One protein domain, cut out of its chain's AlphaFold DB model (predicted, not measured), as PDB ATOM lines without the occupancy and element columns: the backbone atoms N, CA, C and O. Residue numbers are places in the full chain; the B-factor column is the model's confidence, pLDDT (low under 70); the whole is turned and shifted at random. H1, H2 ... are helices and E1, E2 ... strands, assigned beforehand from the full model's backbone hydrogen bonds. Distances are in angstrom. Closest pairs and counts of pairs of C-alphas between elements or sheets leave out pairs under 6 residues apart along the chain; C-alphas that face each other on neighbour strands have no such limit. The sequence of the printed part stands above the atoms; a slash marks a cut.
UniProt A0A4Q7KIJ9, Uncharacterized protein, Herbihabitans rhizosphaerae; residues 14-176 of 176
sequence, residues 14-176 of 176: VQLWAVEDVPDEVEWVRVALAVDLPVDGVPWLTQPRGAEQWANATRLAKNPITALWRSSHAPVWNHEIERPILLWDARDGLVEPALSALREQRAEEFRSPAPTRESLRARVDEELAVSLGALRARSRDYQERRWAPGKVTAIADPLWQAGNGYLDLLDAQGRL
ATOM      1  N   VAL A  14     127.746 161.631 133.429       97.25
ATOM      2  CA  VAL A  14     127.830 162.147 132.059       97.25
ATOM      3  C   VAL A  14     126.562 161.911 131.259       97.25
ATOM      4  O   VAL A  14     126.363 162.611 130.276       97.25
ATOM      5  N   GLN A  15     125.703 160.976 131.672       98.12
ATOM      6  CA  GLN A  15     124.411 160.757 131.024       98.12
ATOM      7  C   GLN A  15     123.339 160.336 132.030       98.12
ATOM      8  O   GLN A  15     123.636 159.695 133.043       98.12
ATOM      9  N   LEU A  16     122.088 160.661 131.710       97.19
ATOM     10  CA  LEU A  16     120.882 160.229 132.411       97.19
ATOM     11  C   LEU A  16     119.935 159.571 131.411       97.19
ATOM     12  O   LEU A  16     119.607 160.158 130.378       97.19
ATOM     13  N   TRP A  17     119.453 158.386 131.769       97.38
ATOM     14  CA  TRP A  17     118.569 157.585 130.938       97.38
ATOM     15  C   TRP A  17     117.318 157.164 131.708       97.38
ATOM     16  O   TRP A  17     117.417 156.756 132.867       97.38
ATOM     17  N   ALA A  18     116.157 157.204 131.061       94.62
ATOM     18  CA  ALA A  18     114.964 156.516 131.549       94.62
ATOM     19  C   ALA A  18     115.048 155.029 131.191       94.62
ATOM     20  O   ALA A  18     115.386 154.679 130.059       94.62
ATOM     21  N   VAL A  19     114.767 154.162 132.166       92.44
ATOM     22  CA  VAL A  19     114.772 152.699 131.984       92.44
ATOM     23  C   VAL A  19     113.403 152.228 131.495       92.44
ATOM     24  O   VAL A  19     113.292 151.453 130.548       92.44
ATOM     25  N   GLU A  20     112.356 152.763 132.105       83.69
ATOM     26  CA  GLU A  20     110.966 152.382 131.887       83.69
ATOM     27  C   GLU A  20     110.182 153.607 131.410       83.69
ATOM     28  O   GLU A  20     110.652 154.743 131.539       83.69
ATOM     29  N   ASP A  21     108.996 153.383 130.840       73.69
ATOM     30  CA  ASP A  21     108.055 154.493 130.691       73.69
ATOM     31  C   ASP A  21     107.638 154.952 132.092       73.69
ATOM     32  O   ASP A  21     107.639 154.164 133.036       73.69
ATOM     33  N   VAL A  22     107.322 156.236 132.248       66.62
ATOM     34  CA  VAL A  22     106.891 156.786 133.538       66.62
ATOM     35  C   VAL A  22     105.361 156.745 133.562       66.62
ATOM     36  O   VAL A  22     104.757 157.530 132.829       66.62
ATOM     37  N   PRO A  23     104.719 155.844 134.332       65.69
ATOM     38  CA  PRO A  23     103.266 155.845 134.443       65.69
ATOM     39  C   PRO A  23     102.752 157.126 135.115       65.69
ATOM     40  O   PRO A  23     103.496 157.835 135.789       65.69
ATOM     41  N   ASP A  24     101.459 157.414 134.955       63.84
ATOM     42  CA  ASP A  24     100.840 158.621 135.525       63.84
ATOM     43  C   ASP A  24     100.837 158.614 137.071       63.84
ATOM     44  O   ASP A  24     100.910 159.668 137.704       63.84
ATOM     45  N   GLU A  25     100.828 157.426 137.685       61.06
ATOM     46  CA  GLU A  25     101.024 157.216 139.121       61.06
ATOM     47  C   GLU A  25     102.230 156.297 139.335       61.06
ATOM     48  O   GLU A  25     102.205 155.124 138.961       61.06
ATOM     49  N   VAL A  26     103.301 156.825 139.935       63.72
ATOM     50  CA  VAL A  26     104.513 156.047 140.217       63.72
ATOM     51  C   VAL A  26     104.887 156.177 141.680       63.72
ATOM     52  O   VAL A  26     105.081 157.281 142.187       63.72
ATOM     53  N   GLU A  27     105.048 155.035 142.345       70.75
ATOM     54  CA  GLU A  27     105.646 154.993 143.677       70.75
ATOM     55  C   GLU A  27     107.167 155.220 143.606       70.75
ATOM     56  O   GLU A  27     107.716 155.884 144.480       70.75
ATOM     57  N   TRP A  28     107.831 154.725 142.546       75.50
ATOM     58  CA  TRP A  28     109.276 154.842 142.291       75.50
ATOM     59  C   TRP A  28     109.630 154.828 140.795       75.50
ATOM     60  O   TRP A  28     109.213 153.933 140.068       75.50
ATOM     61  N   VAL A  29     110.464 155.765 140.334       87.50
ATOM     62  CA  VAL A  29     110.976 155.830 138.952       87.50
ATOM     63  C   VAL A  29     112.396 155.268 138.882       87.50
ATOM     64  O   VAL A  29     113.271 155.685 139.643       87.50
ATOM     65  N   ARG A  30     112.668 154.368 137.930       92.44
ATOM     66  CA  ARG A  30     114.023 153.854 137.667       92.44
ATOM     67  C   ARG A  30     114.714 154.653 136.568       92.44
ATOM     68  O   ARG A  30     114.196 154.818 135.464       92.44
ATOM     69  N   VAL A  31     115.926 155.111 136.865       95.31
ATOM     70  CA  VAL A  31     116.802 155.789 135.902       95.31
ATOM     71  C   VAL A  31     118.166 155.125 135.882       95.31
ATOM     72  O   VAL A  31     118.637 154.645 136.913       95.31
ATOM     73  N   ALA A  32     118.834 155.139 134.732       97.56
ATOM     74  CA  ALA A  32     120.237 154.769 134.650       97.56
ATOM     75  C   ALA A  32     121.114 156.028 134.594       97.56
ATOM     76  O   ALA A  32     120.906 156.916 133.765       97.56
ATOM     77  N   LEU A  33     122.097 156.106 135.490       97.88
ATOM     78  CA  LEU A  33     123.089 157.179 135.534       97.88
ATOM     79  C   LEU A  33     124.415 156.641 135.010       97.88
ATOM     80  O   LEU A  33     125.053 155.819 135.675       97.88
ATOM     81  N   ALA A  34     124.835 157.111 133.836       98.19
ATOM     82  CA  ALA A  34     126.134 156.747 133.290       98.19
ATOM     83  C   ALA A  34     127.210 157.680 133.852       98.19
ATOM     84  O   ALA A  34     127.083 158.906 133.784       98.19
ATOM     85  N   VAL A  35     128.277 157.102 134.399       97.62
ATOM     86  CA  VAL A  35     129.419 157.832 134.953       97.62
ATOM     87  C   VAL A  35     130.682 157.577 134.144       97.62
ATOM     88  O   VAL A  35     130.893 156.482 133.618       97.62
ATOM     89  N   ASP A  36     131.545 158.589 134.097       96.38
ATOM     90  CA  ASP A  36     132.861 158.527 133.459       96.38
ATOM     91  C   ASP A  36     133.868 157.786 134.355       96.38
ATOM     92  O   ASP A  36     134.789 158.365 134.931       96.38
ATOM     93  N   LEU A  37     133.620 156.490 134.539       96.06
ATOM     94  CA  LEU A  37     134.479 155.531 135.229       96.06
ATOM     95  C   LEU A  37     134.618 154.281 134.357       96.06
ATOM     96  O   LEU A  37     133.665 153.951 133.647       96.06
ATOM     97  N   PRO A  38     135.745 153.552 134.422       96.50
ATOM     98  CA  PRO A  38     135.871 152.274 133.728       96.50
ATOM     99  C   PRO A  38     134.797 151.283 134.204       96.50
ATOM    100  O   PRO A  38     134.214 151.444 135.279       96.50
ATOM    101  N   VAL A  39     134.521 150.261 133.392       96.25
ATOM    102  CA  VAL A  39     133.427 149.300 133.632       96.25
ATOM    103  C   VAL A  39     133.558 148.605 134.992       96.25
ATOM    104  O   VAL A  39     132.574 148.451 135.710       96.25
ATOM    105  N   ASP A  40     134.778 148.261 135.394       95.56
ATOM    106  CA  ASP A  40     135.089 147.656 136.695       95.56
ATOM    107  C   ASP A  40     134.979 148.624 137.885       95.56
ATOM    108  O   ASP A  40     134.925 148.192 139.038       95.56
ATOM    109  N   GLY A  41     134.885 149.929 137.621       94.88
ATOM    110  CA  GLY A  41     134.571 150.961 138.605       94.88
ATOM    111  C   GLY A  41     133.079 151.073 138.928       94.88
ATOM    112  O   GLY A  41     132.731 151.731 139.913       94.88
ATOM    113  N   VAL A  42     132.211 150.442 138.125       96.69
ATOM    114  CA  VAL A  42     130.752 150.431 138.310       96.69
ATOM    115  C   VAL A  42     130.146 149.037 138.042       96.69
ATOM    116  O   VAL A  42     129.345 148.879 137.117       96.69
ATOM    117  N   PRO A  43     130.512 147.999 138.820       97.62
ATOM    118  CA  PRO A  43     129.862 146.692 138.722       97.62
ATOM    119  C   PRO A  43     128.343 146.781 138.919       97.62
ATOM    120  O   PRO A  43     127.841 147.687 139.595       97.62
ATOM    121  N   TRP A  44     127.610 145.817 138.367       98.19
ATOM    122  CA  TRP A  44     126.150 145.812 138.420       98.19
ATOM    123  C   TRP A  44     125.614 145.859 139.858       98.19
ATOM    124  O   TRP A  44     126.162 145.219 140.752       98.19
ATOM    125  N   LEU A  45     124.565 146.661 140.084       97.44
ATOM    126  CA  LEU A  45     123.950 146.941 141.395       97.44
ATOM    127  C   LEU A  45     124.907 147.446 142.491       97.44
ATOM    128  O   LEU A  45     124.572 147.416 143.676       97.44
ATOM    129  N   THR A  46     126.072 147.974 142.113       96.94
ATOM    130  CA  THR A  46     126.988 148.641 143.045       96.94
ATOM    131  C   THR A  46     126.959 150.154 142.880       96.94
ATOM    132  O   THR A  46     126.601 150.689 141.829       96.94
ATOM    133  N   GLN A  47     127.335 150.865 143.943       94.12
ATOM    134  CA  GLN A  47     127.467 152.316 143.907       94.12
ATOM    135  C   GLN A  47     128.937 152.724 143.721       94.12
ATOM    136  O   GLN A  47     129.791 152.314 144.517       94.12
ATOM    137  N   PRO A  48     129.262 153.567 142.722       94.81
ATOM    138  CA  PRO A  48     130.609 154.095 142.586       94.81
ATOM    139  C   PRO A  48     130.936 155.052 143.737       94.81
ATOM    140  O   PRO A  48     130.066 155.674 144.355       94.81
ATOM    141  N   ARG A  49     132.231 155.226 144.015       90.88
ATOM    142  CA  ARG A  49     132.685 156.199 145.016       90.88
ATOM    143  C   ARG A  49     132.168 157.595 144.650       90.88
ATOM    144  O   ARG A  49     132.401 158.068 143.545       90.88
ATOM    145  N   GLY A  50     131.517 158.267 145.597       91.12
ATOM    146  CA  GLY A  50     130.919 159.585 145.362       91.12
ATOM    147  C   GLY A  50     129.419 159.556 145.052       91.12
ATOM    148  O   GLY A  50     128.808 160.621 145.018       91.12
ATOM    149  N   ALA A  51     128.821 158.374 144.843       92.88
ATOM    150  CA  ALA A  51     127.407 158.225 144.489       92.88
ATOM    151  C   ALA A  51     126.469 158.835 145.534       92.88
ATOM    152  O   ALA A  51     125.551 159.568 145.181       92.88
ATOM    153  N   GLU A  52     126.733 158.598 146.820       91.19
ATOM    154  CA  GLU A  52     125.929 159.146 147.914       91.19
ATOM    155  C   GLU A  52     126.007 160.680 147.967       91.19
ATOM    156  O   GLU A  52     124.990 161.366 148.079       91.19
ATOM    157  N   GLN A  53     127.210 161.247 147.840       91.44
ATOM    158  CA  GLN A  53     127.394 162.700 147.816       91.44
ATOM    159  C   GLN A  53     126.694 163.320 146.603       91.44
ATOM    160  O   GLN A  53     126.040 164.354 146.735       91.44
ATOM    161  N   TRP A  54     126.795 162.671 145.440       92.81
ATOM    162  CA  TRP A  54     126.131 163.111 144.221       92.81
ATOM    163  C   TRP A  54     124.606 163.063 144.369       92.81
ATOM    164  O   TRP A  54     123.944 164.066 144.121       92.81
ATOM    165  N   ALA A  55     124.051 161.948 144.856       91.44
ATOM    166  CA  ALA A  55     122.611 161.771 145.042       91.44
ATOM    167  C   ALA A  55     122.017 162.776 146.042       91.44
ATOM    168  O   ALA A  55     120.893 163.247 145.866       91.44
ATOM    169  N   ASN A  56     122.776 163.147 147.076       90.81
ATOM    170  CA  ASN A  56     122.381 164.201 148.005       90.81
ATOM    171  C   ASN A  56     122.414 165.590 147.350       90.81
ATOM    172  O   ASN A  56     121.474 166.372 147.523       90.81
ATOM    173  N   ALA A  57     123.461 165.893 146.577       89.12
ATOM    174  CA  ALA A  57     123.613 167.176 145.891       89.12
ATOM    175  C   ALA A  57     122.529 167.407 144.824       89.12
ATOM    176  O   ALA A  57     122.030 168.523 144.686       89.12
ATOM    177  N   THR A  58     122.115 166.355 144.117       88.88
ATOM    178  CA  THR A  58     121.059 166.411 143.090       88.88
ATOM    179  C   THR A  58     119.656 166.189 143.643       88.88
ATOM    180  O   THR A  58     118.688 166.190 142.888       88.88
ATOM    181  N   ARG A  59     119.524 166.015 144.965       88.69
ATOM    182  CA  ARG A  59     118.278 165.641 145.653       88.69
ATOM    183  C   ARG A  59     117.674 164.318 145.171       88.69
ATOM    184  O   ARG A  59     116.539 164.033 145.539       88.69
ATOM    185  N   LEU A  60     118.403 163.489 144.422       89.12
ATOM    186  CA  LEU A  60     117.941 162.164 144.008       89.12
ATOM    187  C   LEU A  60     117.532 161.323 145.222       89.12
ATOM    188  O   LEU A  60     116.455 160.747 145.223       89.12
ATOM    189  N   ALA A  61     118.313 161.372 146.306       85.44
ATOM    190  CA  ALA A  61     118.019 160.656 147.552       85.44
ATOM    191  C   ALA A  61     116.735 161.118 148.279       85.44
ATOM    192  O   ALA A  61     116.304 160.478 149.232       85.44
ATOM    193  N   LYS A  62     116.146 162.252 147.873       87.31
ATOM    194  CA  LYS A  62     114.908 162.813 148.446       87.31
ATOM    195  C   LYS A  62     113.693 162.641 147.539       87.31
ATOM    196  O   LYS A  62     112.614 163.099 147.897       87.31
ATOM    197  N   ASN A  63     113.882 162.059 146.363       87.19
ATOM    198  CA  ASN A  63     112.824 161.814 145.400       87.19
ATOM    199  C   ASN A  63     112.616 160.304 145.262       87.19
ATOM    200  O   ASN A  63     113.543 159.542 145.543       87.19
ATOM    201  N   PRO A  64     111.430 159.866 144.815       88.19
ATOM    202  CA  PRO A  64     111.145 158.462 144.555       88.19
ATOM    203  C   PRO A  64     111.862 157.983 143.281       88.19
ATOM    204  O   PRO A  64     111.236 157.612 142.297       88.19
ATOM    205  N   ILE A  65     113.194 158.066 143.255       89.56
ATOM    206  CA  ILE A  65     114.028 157.743 142.099       89.56
ATOM    207  C   ILE A  65     115.062 156.703 142.510       89.56
ATOM    208  O   ILE A  65     115.913 156.945 143.366       89.56
ATOM    209  N   THR A  66     115.027 155.552 141.850       91.75
ATOM    210  CA  THR A  66     116.046 154.513 141.975       91.75
ATOM    211  C   THR A  66     117.065 154.665 140.852       91.75
ATOM    212  O   THR A  66     116.739 154.525 139.675       91.75
ATOM    213  N   ALA A  67     118.316 154.949 141.217       94.62
ATOM    214  CA  ALA A  67     119.417 155.068 140.268       94.62
ATOM    215  C   ALA A  67     120.132 153.729 140.059       94.62
ATOM    216  O   ALA A  67     120.682 153.151 140.999       94.62
ATOM    217  N   LEU A  68     120.193 153.289 138.806       96.94
ATOM    218  CA  LEU A  68     121.057 152.214 138.335       96.94
ATOM    219  C   LEU A  68     122.348 152.844 137.806       96.94
ATOM    220  O   LEU A  68     122.351 153.541 136.793       96.94
ATOM    221  N   TRP A  69     123.457 152.642 138.512       97.50
ATOM    222  CA  TRP A  69     124.746 153.203 138.114       97.50
ATOM    223  C   TRP A  69     125.366 152.375 136.998       97.50
ATOM    224  O   TRP A  69     125.451 151.153 137.104       97.50
ATOM    225  N   ARG A  70     125.815 153.048 135.938       98.00
ATOM    226  CA  ARG A  70     126.423 152.429 134.756       98.00
ATOM    227  C   ARG A  70     127.728 153.129 134.413       98.00
ATOM    228  O   ARG A  70     127.881 154.322 134.658       98.00
ATOM    229  N   SER A  71     128.666 152.410 133.816       97.62
ATOM    230  CA  SER A  71     129.821 153.039 133.175       97.62
ATOM    231  C   SER A  71     129.410 153.591 131.810       97.62
ATOM    232  O   SER A  71     128.727 152.903 131.058       97.62
ATOM    233  N   SER A  72     129.860 154.797 131.454       97.19
ATOM    234  CA  SER A  72     129.716 155.327 130.088       97.19
ATOM    235  C   SER A  72     130.644 154.650 129.071       97.19
ATOM    236  O   SER A  72     130.584 154.955 127.884       97.19
ATOM    237  N   HIS A  73     131.536 153.767 129.529       96.81
ATOM    238  CA  HIS A  73     132.502 153.031 128.704       96.81
ATOM    239  C   HIS A  73     131.964 151.659 128.260       96.81
ATOM    240  O   HIS A  73     132.705 150.850 127.712       96.81
ATOM    241  N   ALA A  74     130.678 151.393 128.499       95.31
ATOM    242  CA  ALA A  74     129.959 150.217 128.031       95.31
ATOM    243  C   ALA A  74     128.490 150.571 127.732       95.31
ATOM    244  O   ALA A  74     128.017 151.629 128.157       95.31
ATOM    245  N   PRO A  75     127.745 149.706 127.021       95.62
ATOM    246  CA  PRO A  75     126.319 149.917 126.824       95.62
ATOM    247  C   PRO A  75     125.562 150.056 128.151       95.62
ATOM    248  O   PRO A  75     125.754 149.290 129.099       95.62
ATOM    249  N   VAL A  76     124.665 151.041 128.200       96.56
ATOM    250  CA  VAL A  76     123.819 151.297 129.375       96.56
ATOM    251  C   VAL A  76     122.837 150.150 129.601       96.56
ATOM    252  O   VAL A  76     122.584 149.808 130.755       96.56
ATOM    253  N   TRP A  77     122.346 149.542 128.517       96.50
ATOM    254  CA  TRP A  77     121.417 148.418 128.542       96.50
ATOM    255  C   TRP A  77     122.063 147.120 129.061       96.50
ATOM    256  O   TRP A  77     123.270 146.901 128.919       96.50
ATOM    257  N   ASN A  78     121.235 146.266 129.658       95.88
ATOM    258  CA  ASN A  78     121.530 144.881 130.043       95.88
ATOM    259  C   ASN A  78     120.202 144.103 130.166       95.88
ATOM    260  O   ASN A  78     119.211 144.506 129.560       95.88
ATOM    261  N   HIS A  79     120.168 142.999 130.916       95.38
ATOM    262  CA  HIS A  79     118.958 142.187 131.115       95.38
ATOM    263  C   HIS A  79     117.841 142.893 131.897       95.38
ATOM    264  O   HIS A  79     116.688 142.513 131.747       95.38
ATOM    265  N   GLU A  80     118.168 143.905 132.701       95.25
ATOM    266  CA  GLU A  80     117.209 144.698 133.487       95.25
ATOM    267  C   GLU A  80     116.879 146.048 132.840       95.25
ATOM    268  O   GLU A  80     115.860 146.664 133.143       95.25
ATOM    269  N   ILE A  81     117.756 146.535 131.961       95.50
ATOM    270  CA  ILE A  81     117.599 147.800 131.244       95.50
ATOM    271  C   ILE A  81     117.440 147.477 129.759       95.50
ATOM    272  O   ILE A  81     118.406 147.520 128.998       95.50
ATOM    273  N   GLU A  82     116.218 147.160 129.341       89.56
ATOM    274  CA  GLU A  82     115.892 146.830 127.955       89.56
ATOM    275  C   GLU A  82     115.415 148.095 127.224       89.56
ATOM    276  O   GLU A  82     114.330 148.611 127.470       89.56
ATOM    277  N   ARG A  83     116.250 148.623 126.321       94.69
ATOM    278  CA  ARG A  83     115.956 149.812 125.493       94.69
ATOM    279  C   ARG A  83     115.742 151.115 126.291       94.69
ATOM    280  O   ARG A  83     114.658 151.701 126.247       94.69
ATOM    281  N   PRO A  84     116.773 151.626 126.985       96.25
ATOM    282  CA  PRO A  84     116.661 152.891 127.701       96.25
ATOM    283  C   PRO A  84     116.525 154.082 126.737       96.25
ATOM    284  O   PRO A  84     116.968 154.020 125.583       96.25
ATOM    285  N   ILE A  85     115.950 155.177 127.237       96.19
ATOM    286  CA  ILE A  85     115.794 156.457 126.528       96.19
ATOM    287  C   ILE A  85     116.774 157.470 127.117       96.19
ATOM    288  O   ILE A  85     116.758 157.712 128.325       96.19
ATOM    289  N   LEU A  86     117.614 158.080 126.281       96.88
ATOM    290  CA  LEU A  86     118.522 159.143 126.713       96.88
ATOM    291  C   LEU A  86     117.725 160.419 127.007       96.88
ATOM    292  O   LEU A  86     117.016 160.923 126.140       96.88
ATOM    293  N   LEU A  87     117.868 160.954 128.219       95.94
ATOM    294  CA  LEU A  87     117.206 162.194 128.636       95.94
ATOM    295  C   LEU A  87     118.161 163.368 128.736       95.94
ATOM    296  O   LEU A  87     117.749 164.503 128.533       95.94
ATOM    297  N   TRP A  88     119.418 163.111 129.080       97.19
ATOM    298  CA  TRP A  88     120.424 164.151 129.213       97.19
ATOM    299  C   TRP A  88     121.817 163.581 128.968       97.19
ATOM    300  O   TRP A  88     122.137 162.496 129.459       97.19
ATOM    301  N   ASP A  89     122.642 164.341 128.254       96.62
ATOM    302  CA  ASP A  89     124.054 164.075 127.994       96.62
ATOM    303  C   ASP A  89     124.889 165.301 128.397       96.62
ATOM    304  O   ASP A  89     124.503 166.445 128.169       96.62
ATOM    305  N   ALA A  90     126.053 165.093 129.010       95.38
ATOM    306  CA  ALA A  90     126.914 166.184 129.461       95.38
ATOM    307  C   ALA A  90     127.490 167.040 128.320       95.38
ATOM    308  O   ALA A  90     127.941 168.157 128.581       95.38
ATOM    309  N   ARG A  91     127.532 166.520 127.088       94.50
ATOM    310  CA  ARG A  91     128.012 167.231 125.895       94.50
ATOM    311  C   ARG A  91     126.896 168.036 125.246       94.50
ATOM    312  O   ARG A  91     127.104 169.212 124.959       94.50
ATOM    313  N   ASP A  92     125.740 167.404 125.060       94.56
ATOM    314  CA  ASP A  92     124.646 167.944 124.243       94.56
ATOM    315  C   ASP A  92     123.514 168.568 125.073       94.56
ATOM    316  O   ASP A  92     122.705 169.336 124.558       94.56
ATOM    317  N   GLY A  93     123.493 168.318 126.383       95.38
ATOM    318  CA  GLY A  93     122.493 168.839 127.303       95.38
ATOM    319  C   GLY A  93     121.257 167.949 127.407       95.38
ATOM    320  O   GLY A  93     121.327 166.724 127.310       95.38
ATOM    321  N   LEU A  94     120.121 168.573 127.715       96.56
ATOM    322  CA  LEU A  94     118.836 167.891 127.845       96.56
ATOM    323  C   LEU A  94     118.332 167.480 126.455       96.56
ATOM    324  O   LEU A  94     118.510 168.209 125.490       96.56
ATOM    325  N   VAL A  95     117.683 166.321 126.359       96.50
ATOM    326  CA  VAL A  95     116.989 165.877 125.146       96.50
ATOM    327  C   VAL A  95     115.507 166.235 125.300       96.50
ATOM    328  O   VAL A  95     114.682 165.400 125.680       96.50
ATOM    329  N   GLU A  96     115.150 167.500 125.060       95.31
ATOM    330  CA  GLU A  96     113.780 168.006 125.264       95.31
ATOM    331  C   GLU A  96     112.703 167.231 124.489       95.31
ATOM    332  O   GLU A  96     111.630 167.000 125.065       95.31
ATOM    333  N   PRO A  97     112.941 166.792 123.233       95.31
ATOM    334  CA  PRO A  97     111.967 165.984 122.507       95.31
ATOM    335  C   PRO A  97     111.677 164.650 123.204       95.31
ATOM    336  O   PRO A  97     110.512 164.294 123.362       95.31
ATOM    337  N   ALA A  98     112.705 163.965 123.716       94.00
ATOM    338  CA  ALA A  98     112.544 162.695 124.426       94.00
ATOM    339  C   ALA A  98     111.777 162.874 125.744       94.00
ATOM    340  O   ALA A  98     110.882 162.091 126.065       94.00
ATOM    341  N   LEU A  99     112.079 163.941 126.492       91.25
ATOM    342  CA  LEU A  99     111.367 164.258 127.731       91.25
ATOM    343  C   LEU A  99     109.889 164.591 127.477       91.25
ATOM    344  O   LEU A  99     109.021 164.188 128.251       91.25
ATOM    345  N   SER A 100     109.602 165.325 126.402       91.94
ATOM    346  CA  SER A 100     108.227 165.637 125.996       91.94
ATOM    347  C   SER A 100     107.484 164.370 125.578       91.94
ATOM    348  O   SER A 100     106.382 164.126 126.060       91.94
ATOM    349  N   ALA A 101     108.119 163.508 124.784       91.44
ATOM    350  CA  ALA A 101     107.531 162.250 124.342       91.44
ATOM    351  C   ALA A 101     107.234 161.289 125.504       91.44
ATOM    352  O   ALA A 101     106.201 160.624 125.481       91.44
ATOM    353  N   LEU A 102     108.073 161.252 126.548       88.88
ATOM    354  CA  LEU A 102     107.778 160.496 127.773       88.88
ATOM    355  C   LEU A 102     106.513 160.998 128.472       88.88
ATOM    356  O   LEU A 102     105.665 160.193 128.841       88.88
ATOM    357  N   ARG A 103     106.356 162.319 128.616       85.94
ATOM    358  CA  ARG A 103     105.151 162.919 129.224       85.94
ATOM    359  C   ARG A 103     103.888 162.641 128.420       85.94
ATOM    360  O   ARG A 103     102.805 162.569 128.982       85.94
ATOM    361  N   GLU A 104     104.030 162.528 127.107       88.94
ATOM    362  CA  GLU A 104     102.930 162.304 126.174       88.94
ATOM    363  C   GLU A 104     102.690 160.814 125.879       88.94
ATOM    364  O   GLU A 104     101.887 160.502 125.001       88.94
ATOM    365  N   GLN A 105     103.391 159.906 126.574       86.50
ATOM    366  CA  GLN A 105     103.323 158.450 126.377       86.50
ATOM    367  C   GLN A 105     103.586 158.029 124.912       86.50
ATOM    368  O   GLN A 105     102.981 157.101 124.379       86.50
ATOM    369  N   ARG A 106     104.508 158.734 124.242       89.38
ATOM    370  CA  ARG A 106     104.924 158.534 122.839       89.38
ATOM    371  C   ARG A 106     106.431 158.296 122.684       89.38
ATOM    372  O   ARG A 106     106.993 158.514 121.618       89.38
ATOM    373  N   ALA A 107     107.101 157.839 123.737       89.56
ATOM    374  CA  ALA A 107     108.562 157.757 123.773       89.56
ATOM    375  C   ALA A 107     109.185 156.599 122.968       89.56
ATOM    376  O   ALA A 107     110.409 156.485 122.931       89.56
ATOM    377  N   GLU A 108     108.379 155.764 122.301       91.38
ATOM    378  CA  GLU A 108     108.857 154.608 121.526       91.38
ATOM    379  C   GLU A 108     109.881 154.996 120.449       91.38
ATOM    380  O   GLU A 108     110.848 154.272 120.230       91.38
ATOM    381  N   GLU A 109     109.733 156.168 119.826       92.25
ATOM    382  CA  GLU A 109     110.680 156.659 118.814       92.25
ATOM    383  C   GLU A 109     112.072 156.999 119.385       92.25
ATOM    384  O   GLU A 109     113.056 157.012 118.648       92.25
ATOM    385  N   PHE A 110     112.169 157.232 120.699       94.19
ATOM    386  CA  PHE A 110     113.415 157.542 121.407       94.19
ATOM    387  C   PHE A 110     114.034 156.321 122.097       94.19
ATOM    388  O   PHE A 110     115.118 156.419 122.681       94.19
ATOM    389  N   ARG A 111     113.358 155.166 122.062       93.81
ATOM    390  CA  ARG A 111     113.865 153.921 122.645       93.81
ATOM    391  C   ARG A 111     115.092 153.452 121.872       93.81
ATOM    392  O   ARG A 111     115.068 153.341 120.646       93.81
ATOM    393  N   SER A 112     116.144 153.082 122.600       92.50
ATOM    394  CA  SER A 112     117.294 152.407 121.991       92.50
ATOM    395  C   SER A 112     116.852 151.136 121.234       92.50
ATOM    396  O   SER A 112     115.841 150.520 121.599       92.50
ATOM    397  N   PRO A 113     117.589 150.700 120.196       92.00
ATOM    398  CA  PRO A 113     117.294 149.448 119.507       92.00
ATOM    399  C   PRO A 113     117.255 148.264 120.478       92.00
ATOM    400  O   PRO A 113     118.074 148.186 121.398       92.00
ATOM    401  N   ALA A 114     116.317 147.339 120.266       90.75
ATOM    402  CA  ALA A 114     116.257 146.106 121.044       90.75
ATOM    403  C   ALA A 114     117.547 145.291 120.829       90.75
ATOM    404  O   ALA A 114     117.918 145.052 119.673       90.75
ATOM    405  N   PRO A 115     118.248 144.867 121.897       92.75
ATOM    406  CA  PRO A 115     119.404 143.999 121.742       92.75
ATOM    407  C   PRO A 115     118.962 142.636 121.204       92.75
ATOM    408  O   PRO A 115     117.887 142.128 121.528       92.75
ATOM    409  N   THR A 116     119.807 142.002 120.391       94.69
ATOM    410  CA  THR A 116     119.577 140.597 120.033       94.69
ATOM    411  C   THR A 116     119.802 139.710 121.257       94.69
ATOM    412  O   THR A 116     120.569 140.064 122.155       94.69
ATOM    413  N   ARG A 117     119.198 138.515 121.283       93.88
ATOM    414  CA  ARG A 117     119.413 137.553 122.378       93.88
ATOM    415  C   ARG A 117     120.888 137.176 122.549       93.88
ATOM    416  O   ARG A 117     121.347 137.007 123.672       93.88
ATOM    417  N   GLU A 118     121.628 137.060 121.449       95.75
ATOM    418  CA  GLU A 118     123.065 136.772 121.475       95.75
ATOM    419  C   GLU A 118     123.856 137.934 122.083       95.75
ATOM    420  O   GLU A 118     124.659 137.719 122.988       95.75
ATOM    421  N   SER A 119     123.569 139.172 121.665       95.62
ATOM    422  CA  SER A 119     124.183 140.368 122.257       95.62
ATOM    423  C   SER A 119     123.849 140.505 123.740       95.62
ATOM    424  O   SER A 119     124.703 140.915 124.520       95.62
ATOM    425  N   LEU A 120     122.627 140.146 124.138       95.75
ATOM    426  CA  LEU A 120     122.202 140.189 125.531       95.75
ATOM    427  C   LEU A 120     122.940 139.157 126.388       95.75
ATOM    428  O   LEU A 120     123.431 139.511 127.456       95.75
ATOM    429  N   ARG A 121     123.090 137.916 125.903       96.81
ATOM    430  CA  ARG A 121     123.912 136.890 126.571       96.81
ATOM    431  C   ARG A 121     125.361 137.336 126.717       96.81
ATOM    432  O   ARG A 121     125.876 137.338 127.827       96.81
ATOM    433  N   ALA A 122     125.981 137.784 125.622       97.19
ATOM    434  CA  ALA A 122     127.356 138.275 125.645       97.19
ATOM    435  C   ALA A 122     127.523 139.426 126.648       97.19
ATOM    436  O   ALA A 122     128.485 139.456 127.413       97.19
ATOM    437  N   ARG A 123     126.542 140.337 126.707       96.75
ATOM    438  CA  ARG A 123     126.550 141.431 127.674       96.75
ATOM    439  C   ARG A 123     126.478 140.924 129.112       96.75
ATOM    440  O   ARG A 123     127.279 141.359 129.931       96.75
ATOM    441  N   VAL A 124     125.556 140.013 129.423       97.88
ATOM    442  CA  VAL A 124     125.444 139.432 130.771       97.88
ATOM    443  C   VAL A 124     126.731 138.705 131.167       97.88
ATOM    444  O   VAL A 124     127.195 138.888 132.289       97.88
ATOM    445  N   ASP A 125     127.365 137.970 130.250       98.19
ATOM    446  CA  ASP A 125     128.636 137.280 130.505       98.19
ATOM    447  C   ASP A 125     129.774 138.259 130.856       98.19
ATOM    448  O   ASP A 125     130.524 138.039 131.816       98.19
ATOM    449  N   GLU A 126     129.887 139.372 130.124       97.81
ATOM    450  CA  GLU A 126     130.846 140.444 130.415       97.81
ATOM    451  C   GLU A 126     130.604 141.065 131.800       97.81
ATOM    452  O   GLU A 126     131.538 141.244 132.591       97.81
ATOM    453  N   GLU A 127     129.349 141.388 132.120       98.12
ATOM    454  CA  GLU A 127     128.989 141.986 133.408       98.12
ATOM    455  C   GLU A 127     129.183 141.022 134.575       98.12
ATOM    456  O   GLU A 127     129.580 141.443 135.669       98.12
ATOM    457  N   LEU A 128     128.946 139.729 134.351       98.31
ATOM    458  CA  LEU A 128     129.154 138.681 135.340       98.31
ATOM    459  C   LEU A 128     130.640 138.551 135.684       98.31
ATOM    460  O   LEU A 128     130.988 138.442 136.862       98.31
ATOM    461  N   ALA A 129     131.529 138.633 134.689       98.38
ATOM    462  CA  ALA A 129     132.975 138.624 134.910       98.38
ATOM    463  C   ALA A 129     133.435 139.827 135.755       98.38
ATOM    464  O   ALA A 129     134.200 139.658 136.714       98.38
ATOM    465  N   VAL A 130     132.927 141.027 135.453       98.31
ATOM    466  CA  VAL A 130     133.202 142.248 136.229       98.31
ATOM    467  C   VAL A 130     132.676 142.124 137.662       98.31
ATOM    468  O   VAL A 130     133.406 142.385 138.623       98.31
ATOM    469  N   SER A 131     131.437 141.659 137.823       98.38
ATOM    470  CA  SER A 131     130.791 141.495 139.130       98.38
ATOM    471  C   SER A 131     131.483 140.435 139.987       98.38
ATOM    472  O   SER A 131     131.685 140.647 141.182       98.38
ATOM    473  N   LEU A 132     131.959 139.340 139.388       98.62
ATOM    474  CA  LEU A 132     132.772 138.337 140.077       98.62
ATOM    475  C   LEU A 132     134.107 138.921 140.566       98.62
ATOM    476  O   LEU A 132     134.543 138.630 141.684       98.62
ATOM    477  N   GLY A 133     134.764 139.748 139.747       98.38
ATOM    478  CA  GLY A 133     135.979 140.465 140.138       98.38
ATOM    479  C   GLY A 133     135.744 141.374 141.346       98.38
ATOM    480  O   GLY A 133     136.490 141.310 142.330       98.38
ATOM    481  N   ALA A 134     134.661 142.153 141.306       97.94
ATOM    482  CA  ALA A 134     134.252 143.035 142.391       97.94
ATOM    483  C   ALA A 134     133.909 142.265 143.671       97.94
ATOM    484  O   ALA A 134     134.434 142.593 144.736       97.94
ATOM    485  N   LEU A 135     133.105 141.202 143.572       98.50
ATOM    486  CA  LEU A 135     132.741 140.351 144.703       98.50
ATOM    487  C   LEU A 135     133.991 139.783 145.381       98.50
ATOM    488  O   LEU A 135     134.167 139.956 146.585       98.50
ATOM    489  N   ARG A 136     134.923 139.210 144.609       98.56
ATOM    490  CA  ARG A 136     136.199 138.697 145.139       98.56
ATOM    491  C   ARG A 136     137.008 139.780 145.851       98.56
ATOM    492  O   ARG A 136     137.585 139.512 146.903       98.56
ATOM    493  N   ALA A 137     137.075 140.987 145.289       97.69
ATOM    494  CA  ALA A 137     137.783 142.102 145.909       97.69
ATOM    495  C   ALA A 137     137.129 142.537 147.230       97.69
ATOM    496  O   ALA A 137     137.828 142.700 148.230       97.69
ATOM    497  N   ARG A 138     135.797 142.662 147.267       97.25
ATOM    498  CA  ARG A 138     135.055 143.047 148.477       97.25
ATOM    499  C   ARG A 138     135.072 141.971 149.552       97.25
ATOM    500  O   ARG A 138     135.153 142.305 150.728       97.25
ATOM    501  N   SER A 139     135.073 140.696 149.174       97.94
ATOM    502  CA  SER A 139     135.242 139.601 150.129       97.94
ATOM    503  C   SER A 139     136.599 139.672 150.833       97.94
ATOM    504  O   SER A 139     136.651 139.488 152.046       97.94
ATOM    505  N   ARG A 140     137.682 139.990 150.105       97.94
ATOM    506  CA  ARG A 140     139.010 140.202 150.710       97.94
ATOM    507  C   ARG A 140     139.029 141.415 151.641       97.94
ATOM    508  O   ARG A 140     139.415 141.274 152.795       97.94
ATOM    509  N   ASP A 141     138.523 142.561 151.178       95.75
ATOM    510  CA  ASP A 141     138.439 143.798 151.977       95.75
ATOM    511  C   ASP A 141     137.658 143.574 153.283       95.75
ATOM    512  O   ASP A 141     138.082 143.988 154.364       95.75
ATOM    513  N   TYR A 142     136.548 142.831 153.211       96.56
ATOM    514  CA  TYR A 142     135.778 142.445 154.388       96.56
ATOM    515  C   TYR A 142     136.582 141.558 155.343       96.56
ATOM    516  O   TYR A 142     136.627 141.826 156.544       96.56
ATOM    517  N   GLN A 143     137.241 140.510 154.838       96.56
ATOM    518  CA  GLN A 143     138.047 139.609 155.668       96.56
ATOM    519  C   GLN A 143     139.168 140.344 156.408       96.56
ATOM    520  O   GLN A 143     139.373 140.090 157.597       96.56
ATOM    521  N   GLU A 144     139.848 141.263 155.728       96.12
ATOM    522  CA  GLU A 144     140.962 142.040 156.273       96.12
ATOM    523  C   GLU A 144     140.503 143.058 157.326       96.12
ATOM    524  O   GLU A 144     141.199 143.289 158.316       96.12
ATOM    525  N   ARG A 145     139.323 143.668 157.143       94.69
ATOM    526  CA  ARG A 145     138.907 144.851 157.917       94.69
ATOM    527  C   ARG A 145     137.714 144.640 158.839       94.69
ATOM    528  O   ARG A 145     137.383 145.560 159.579       94.69
ATOM    529  N   ARG A 146     137.092 143.457 158.874       93.69
ATOM    530  CA  ARG A 146     135.925 143.174 159.745       93.69
ATOM    531  C   ARG A 146     136.150 143.421 161.236       93.69
ATOM    532  O   ARG A 146     135.183 143.622 161.960       93.69
ATOM    533  N   TRP A 147     137.403 143.419 161.680       93.06
ATOM    534  CA  TRP A 147     137.790 143.706 163.063       93.06
ATOM    535  C   TRP A 147     138.497 145.053 163.233       93.06
ATOM    536  O   TRP A 147     138.894 145.401 164.344       93.06
ATOM    537  N   ALA A 148     138.695 145.802 162.146       91.88
ATOM    538  CA  ALA A 148     139.324 147.110 162.211       91.88
ATOM    539  C   ALA A 148     138.384 148.120 162.898       91.88
ATOM    540  O   ALA A 148     137.162 148.024 162.749       91.88
ATOM    541  N   PRO A 149     138.922 149.120 163.619       91.62
ATOM    542  CA  PRO A 149     138.113 150.192 164.185       91.62
ATOM    543  C   PRO A 149     137.298 150.919 163.107       91.62
ATOM    544  O   PRO A 149     137.835 151.316 162.072       91.62
ATOM    545  N   GLY A 150     136.006 151.131 163.363       90.69
ATOM    546  CA  GLY A 150     135.099 151.827 162.451       90.69
ATOM    547  C   GLY A 150     133.742 151.140 162.320       90.69
ATOM    548  O   GLY A 150     133.447 150.157 162.997       90.69
ATOM    549  N   LYS A 151     132.888 151.679 161.445       90.06
ATOM    550  CA  LYS A 151     131.585 151.075 161.147       90.06
ATOM    551  C   LYS A 151     131.772 149.900 160.191       90.06
ATOM    552  O   LYS A 151     132.207 150.103 159.060       90.06
ATOM    553  N   VAL A 152     131.374 148.699 160.613       92.56
ATOM    554  CA  VAL A 152     131.416 147.495 159.763       92.56
ATOM    555  C   VAL A 152     130.565 147.643 158.496       92.56
ATOM    556  O   VAL A 152     130.908 147.079 157.462       92.56
ATOM    557  N   THR A 153     129.510 148.461 158.526       91.81
ATOM    558  CA  THR A 153     128.662 148.743 157.353       91.81
ATOM    559  C   THR A 153     129.457 149.335 156.187       91.81
ATOM    560  O   THR A 153     129.212 148.990 155.040       91.81
ATOM    561  N   ALA A 154     130.519 150.105 156.457       90.62
ATOM    562  CA  ALA A 154     131.364 150.690 155.413       90.62
ATOM    563  C   ALA A 154     132.110 149.649 154.550       90.62
ATOM    564  O   ALA A 154     132.573 149.984 153.461       90.62
ATOM    565  N   ILE A 155     132.249 148.410 155.033       93.25
ATOM    566  CA  ILE A 155     132.837 147.285 154.287       93.25
ATOM    567  C   ILE A 155     131.811 146.184 153.983       93.25
ATOM    568  O   ILE A 155     131.960 145.468 152.996       93.25
ATOM    569  N   ALA A 156     130.764 146.054 154.802       94.62
ATOM    570  CA  ALA A 156     129.700 145.077 154.603       94.62
ATOM    571  C   ALA A 156     128.741 145.494 153.480       94.62
ATOM    572  O   ALA A 156     128.393 144.649 152.660       94.62
ATOM    573  N   ASP A 157     128.372 146.775 153.381       95.06
ATOM    574  CA  ASP A 157     127.414 147.242 152.370       95.06
ATOM    575  C   ASP A 157     127.974 147.088 150.945       95.06
ATOM    576  O   ASP A 157     127.274 146.524 150.101       95.06
ATOM    577  N   PRO A 158     129.240 147.460 150.641       95.06
ATOM    578  CA  PRO A 158     129.818 147.198 149.322       95.06
ATOM    579  C   PRO A 158     129.935 145.704 148.990       95.06
ATOM    580  O   PRO A 158     129.824 145.328 147.824       95.06
ATOM    581  N   LEU A 159     130.173 144.848 149.992       97.56
ATOM    582  CA  LEU A 159     130.187 143.395 149.803       97.56
ATOM    583  C   LEU A 159     128.785 142.871 149.478       97.56
ATOM    584  O   LEU A 159     128.636 142.092 148.540       97.56
ATOM    585  N   TRP A 160     127.772 143.316 150.220       97.62
ATOM    586  CA  TRP A 160     126.379 142.967 149.961       97.62
ATOM    587  C   TRP A 160     125.941 143.412 148.560       97.62
ATOM    588  O   TRP A 160     125.404 142.597 147.817       97.62
ATOM    589  N   GLN A 161     126.256 144.649 148.156       97.44
ATOM    590  CA  GLN A 161     125.969 145.159 146.809       97.44
ATOM    591  C   GLN A 161     126.620 144.300 145.718       97.44
ATOM    592  O   GLN A 161     125.947 143.874 144.784       97.44
ATOM    593  N   ALA A 162     127.919 144.005 145.852       98.06
ATOM    594  CA  ALA A 162     128.637 143.179 144.881       98.06
ATOM    595  C   ALA A 162     128.086 141.745 144.815       98.06
ATOM    596  O   ALA A 162     128.020 141.158 143.736       98.06
ATOM    597  N   GLY A 163     127.672 141.187 145.957       98.38
ATOM    598  CA  GLY A 163     127.013 139.886 146.020       98.38
ATOM    599  C   GLY A 163     125.661 139.894 145.312       98.38
ATOM    600  O   GLY A 163     125.409 139.025 144.484       98.38
ATOM    601  N   ASN A 164     124.829 140.900 145.585       98.19
ATOM    602  CA  ASN A 164     123.515 141.040 144.965       98.19
ATOM    603  C   ASN A 164     123.618 141.203 143.441       98.19
ATOM    604  O   ASN A 164     122.942 140.496 142.704       98.19
ATOM    605  N   GLY A 165     124.520 142.068 142.965       98.12
ATOM    606  CA  GLY A 165     124.758 142.261 141.532       98.12
ATOM    607  C   GLY A 165     125.241 141.001 140.817       98.12
ATOM    608  O   GLY A 165     124.771 140.690 139.727       98.12
ATOM    609  N   TYR A 166     126.150 140.244 141.440       98.62
ATOM    610  CA  TYR A 166     126.623 138.977 140.882       98.62
ATOM    611  C   TYR A 166     125.508 137.927 140.786       98.62
ATOM    612  O   TYR A 166     125.386 137.273 139.754       98.62
ATOM    613  N   LEU A 167     124.706 137.765 141.843       98.69
ATOM    614  CA  LEU A 167     123.612 136.789 141.863       98.69
ATOM    615  C   LEU A 167     122.522 137.140 140.848       98.69
ATOM    616  O   LEU A 167     122.075 136.260 140.121       98.69
ATOM    617  N   ASP A 168     122.167 138.420 140.736       98.56
ATOM    618  CA  ASP A 168     121.190 138.892 139.753       98.56
ATOM    619  C   ASP A 168     121.621 138.572 138.308       98.56
ATOM    620  O   ASP A 168     120.847 138.025 137.522       98.56
ATOM    621  N   LEU A 169     122.894 138.815 137.975       98.38
ATOM    622  CA  LEU A 169     123.458 138.464 136.667       98.38
ATOM    623  C   LEU A 169     123.542 136.954 136.436       98.38
ATOM    624  O   LEU A 169     123.327 136.495 135.316       98.38
ATOM    625  N   LEU A 170     123.859 136.177 137.472       98.19
ATOM    626  CA  LEU A 170     123.912 134.719 137.378       98.19
ATOM    627  C   LEU A 170     122.521 134.140 137.083       98.19
ATOM    628  O   LEU A 170     122.377 133.281 136.210       98.19
ATOM    629  N   ASP A 171     121.489 134.652 137.754       98.25
ATOM    630  CA  ASP A 171     120.108 134.262 137.490       98.25
ATOM    631  C   ASP A 171     119.658 134.694 136.091       98.25
ATOM    632  O   ASP A 171     118.910 133.967 135.433       98.25
ATOM    633  N   ALA A 172     120.098 135.864 135.620       97.00
ATOM    634  CA  ALA A 172     119.830 136.326 134.263       97.00
ATOM    635  C   ALA A 172     120.483 135.415 133.216       97.00
ATOM    636  O   ALA A 172     119.817 134.991 132.272       97.00
ATOM    637  N   GLN A 173     121.750 135.039 133.415       97.00
ATOM    638  CA  GLN A 173     122.473 134.116 132.540       97.00
ATOM    639  C   GLN A 173     121.744 132.768 132.416       97.00
ATOM    640  O   GLN A 173     121.637 132.227 131.321       97.00
ATOM    641  N   GLY A 174     121.183 132.249 133.516       94.25
ATOM    642  CA  GLY A 174     120.409 131.002 133.509       94.25
ATOM    643  C   GLY A 174     119.062 131.082 132.775       94.25
ATOM    644  O   GLY A 174     118.515 130.047 132.392       94.25
ATOM    645  N   ARG A 175     118.516 132.289 132.572       93.75
ATOM    646  CA  ARG A 175     117.237 132.530 131.876       93.75
ATOM    647  C   ARG A 175     117.409 132.829 130.382       93.75
ATOM    648  O   ARG A 175     116.455 132.652 129.617       93.75
ATOM    649  N   LEU A 176     118.590 133.295 129.968       88.38
ATOM    650  CA  LEU A 176     118.886 133.726 128.599       88.38
ATOM    651  C   LEU A 176     119.288 132.582 127.684       88.38
ATOM    652  O   LEU A 176     118.689 132.497 126.592       88.38
TER     653      LEU A 176
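Overview. This is residues 14 to 176 of the 176 residues of an uncharacterized protein of Herbihabitans rhizosphaerae (UniProt A0A4Q7KIJ9). What does the model look like? A strongly twisted sheet of four strands has the short helices H2 and H3 beside its E4 edge and H1 grazing it, while a long helical hairpin, H4 and H5, runs along one side of the whole, apart from the strands. Two long stretches hold no named element, residues 36 to 50 and residues 72 to 84, and their C-alphas lie 6 to 14 A and 8 to 14 A from the mean of all C-alphas. What is it made of? The printed part has 163 residues, with four named strands and five named helices in the order E1 E2 H1 E3 E4 H2 H3 H4 H5; the sheet is mixed, order E3 E2 E1 E4, and the class is mixed, helices and strands. How compact is it? It is compact, with a radius of gyration of the C-alphas of 16.9 A and spans of 54 by 39 by 31 A.

Arrangement. How do the first strands pair? E1, residues 14 to 18, and E2, residues 29 to 35, form an antiparallel hairpin, with N 32 and O 17 at 2.8 A. E3, residues 65 to 71, is parallel to E2, with N 68 and O 31 at 2.8 A; E2, H1, residues 51 to 57, and E3 make a strand-helix-strand unit, two parallel neighbour strands with a helix between, its crossover right-handed. E4, residues 85 to 89, is antiparallel to E1, with N 18 and O 85 at 2.8 A. What comes next to the sheet? H1, H2, residues 96 to 103, and H3, residues 107 to 110, are on the sheet but only graze it. The closest C-alphas of E4 and H2 are those of Leu 87 and Leu 99, 6.3 A apart; H2 and H3 only just touch, with 3 pairs of C-alphas within 8 A, the closest being Ala 101 and Ala 107 at 4.6 A. And the long helices? H4, residues 117 to 145, and H5, residues 153 to 175, form a helical hairpin and touch, closest at the C-alphas of Leu 135 and Ala 162, 5.0 A, at a shallow tilt of 26 degrees, opposite ways; both are not on the sheet. Each O i to N i+4 pair is within hydrogen-bond range in H1, H2 and H4, and 17 of 19 are in H5; H3 is too short for such a pair.

Along the chain. Where does the first strand begin? C-alpha 14 of E1 stands at (127.830, 162.147, 132.059). How long are the longer elements? E2 measures 19.0 A, E3 18.7 A, H4 41.2 A and H5 32.3 A from first to last C-alpha. Where does H5 end? C-alpha 175 stands at (117.237, 132.530, 131.876).

Size, cuts and confidence. How large is it? The two C-alphas farthest apart, those of Glu 104 and Trp 147, are 54.1 A apart. Which links are long? Those from E2 to H1 and from E3 to E4 are long, and the printed part has no cut. Where is confidence low? Residues 22 to 26 are under 70.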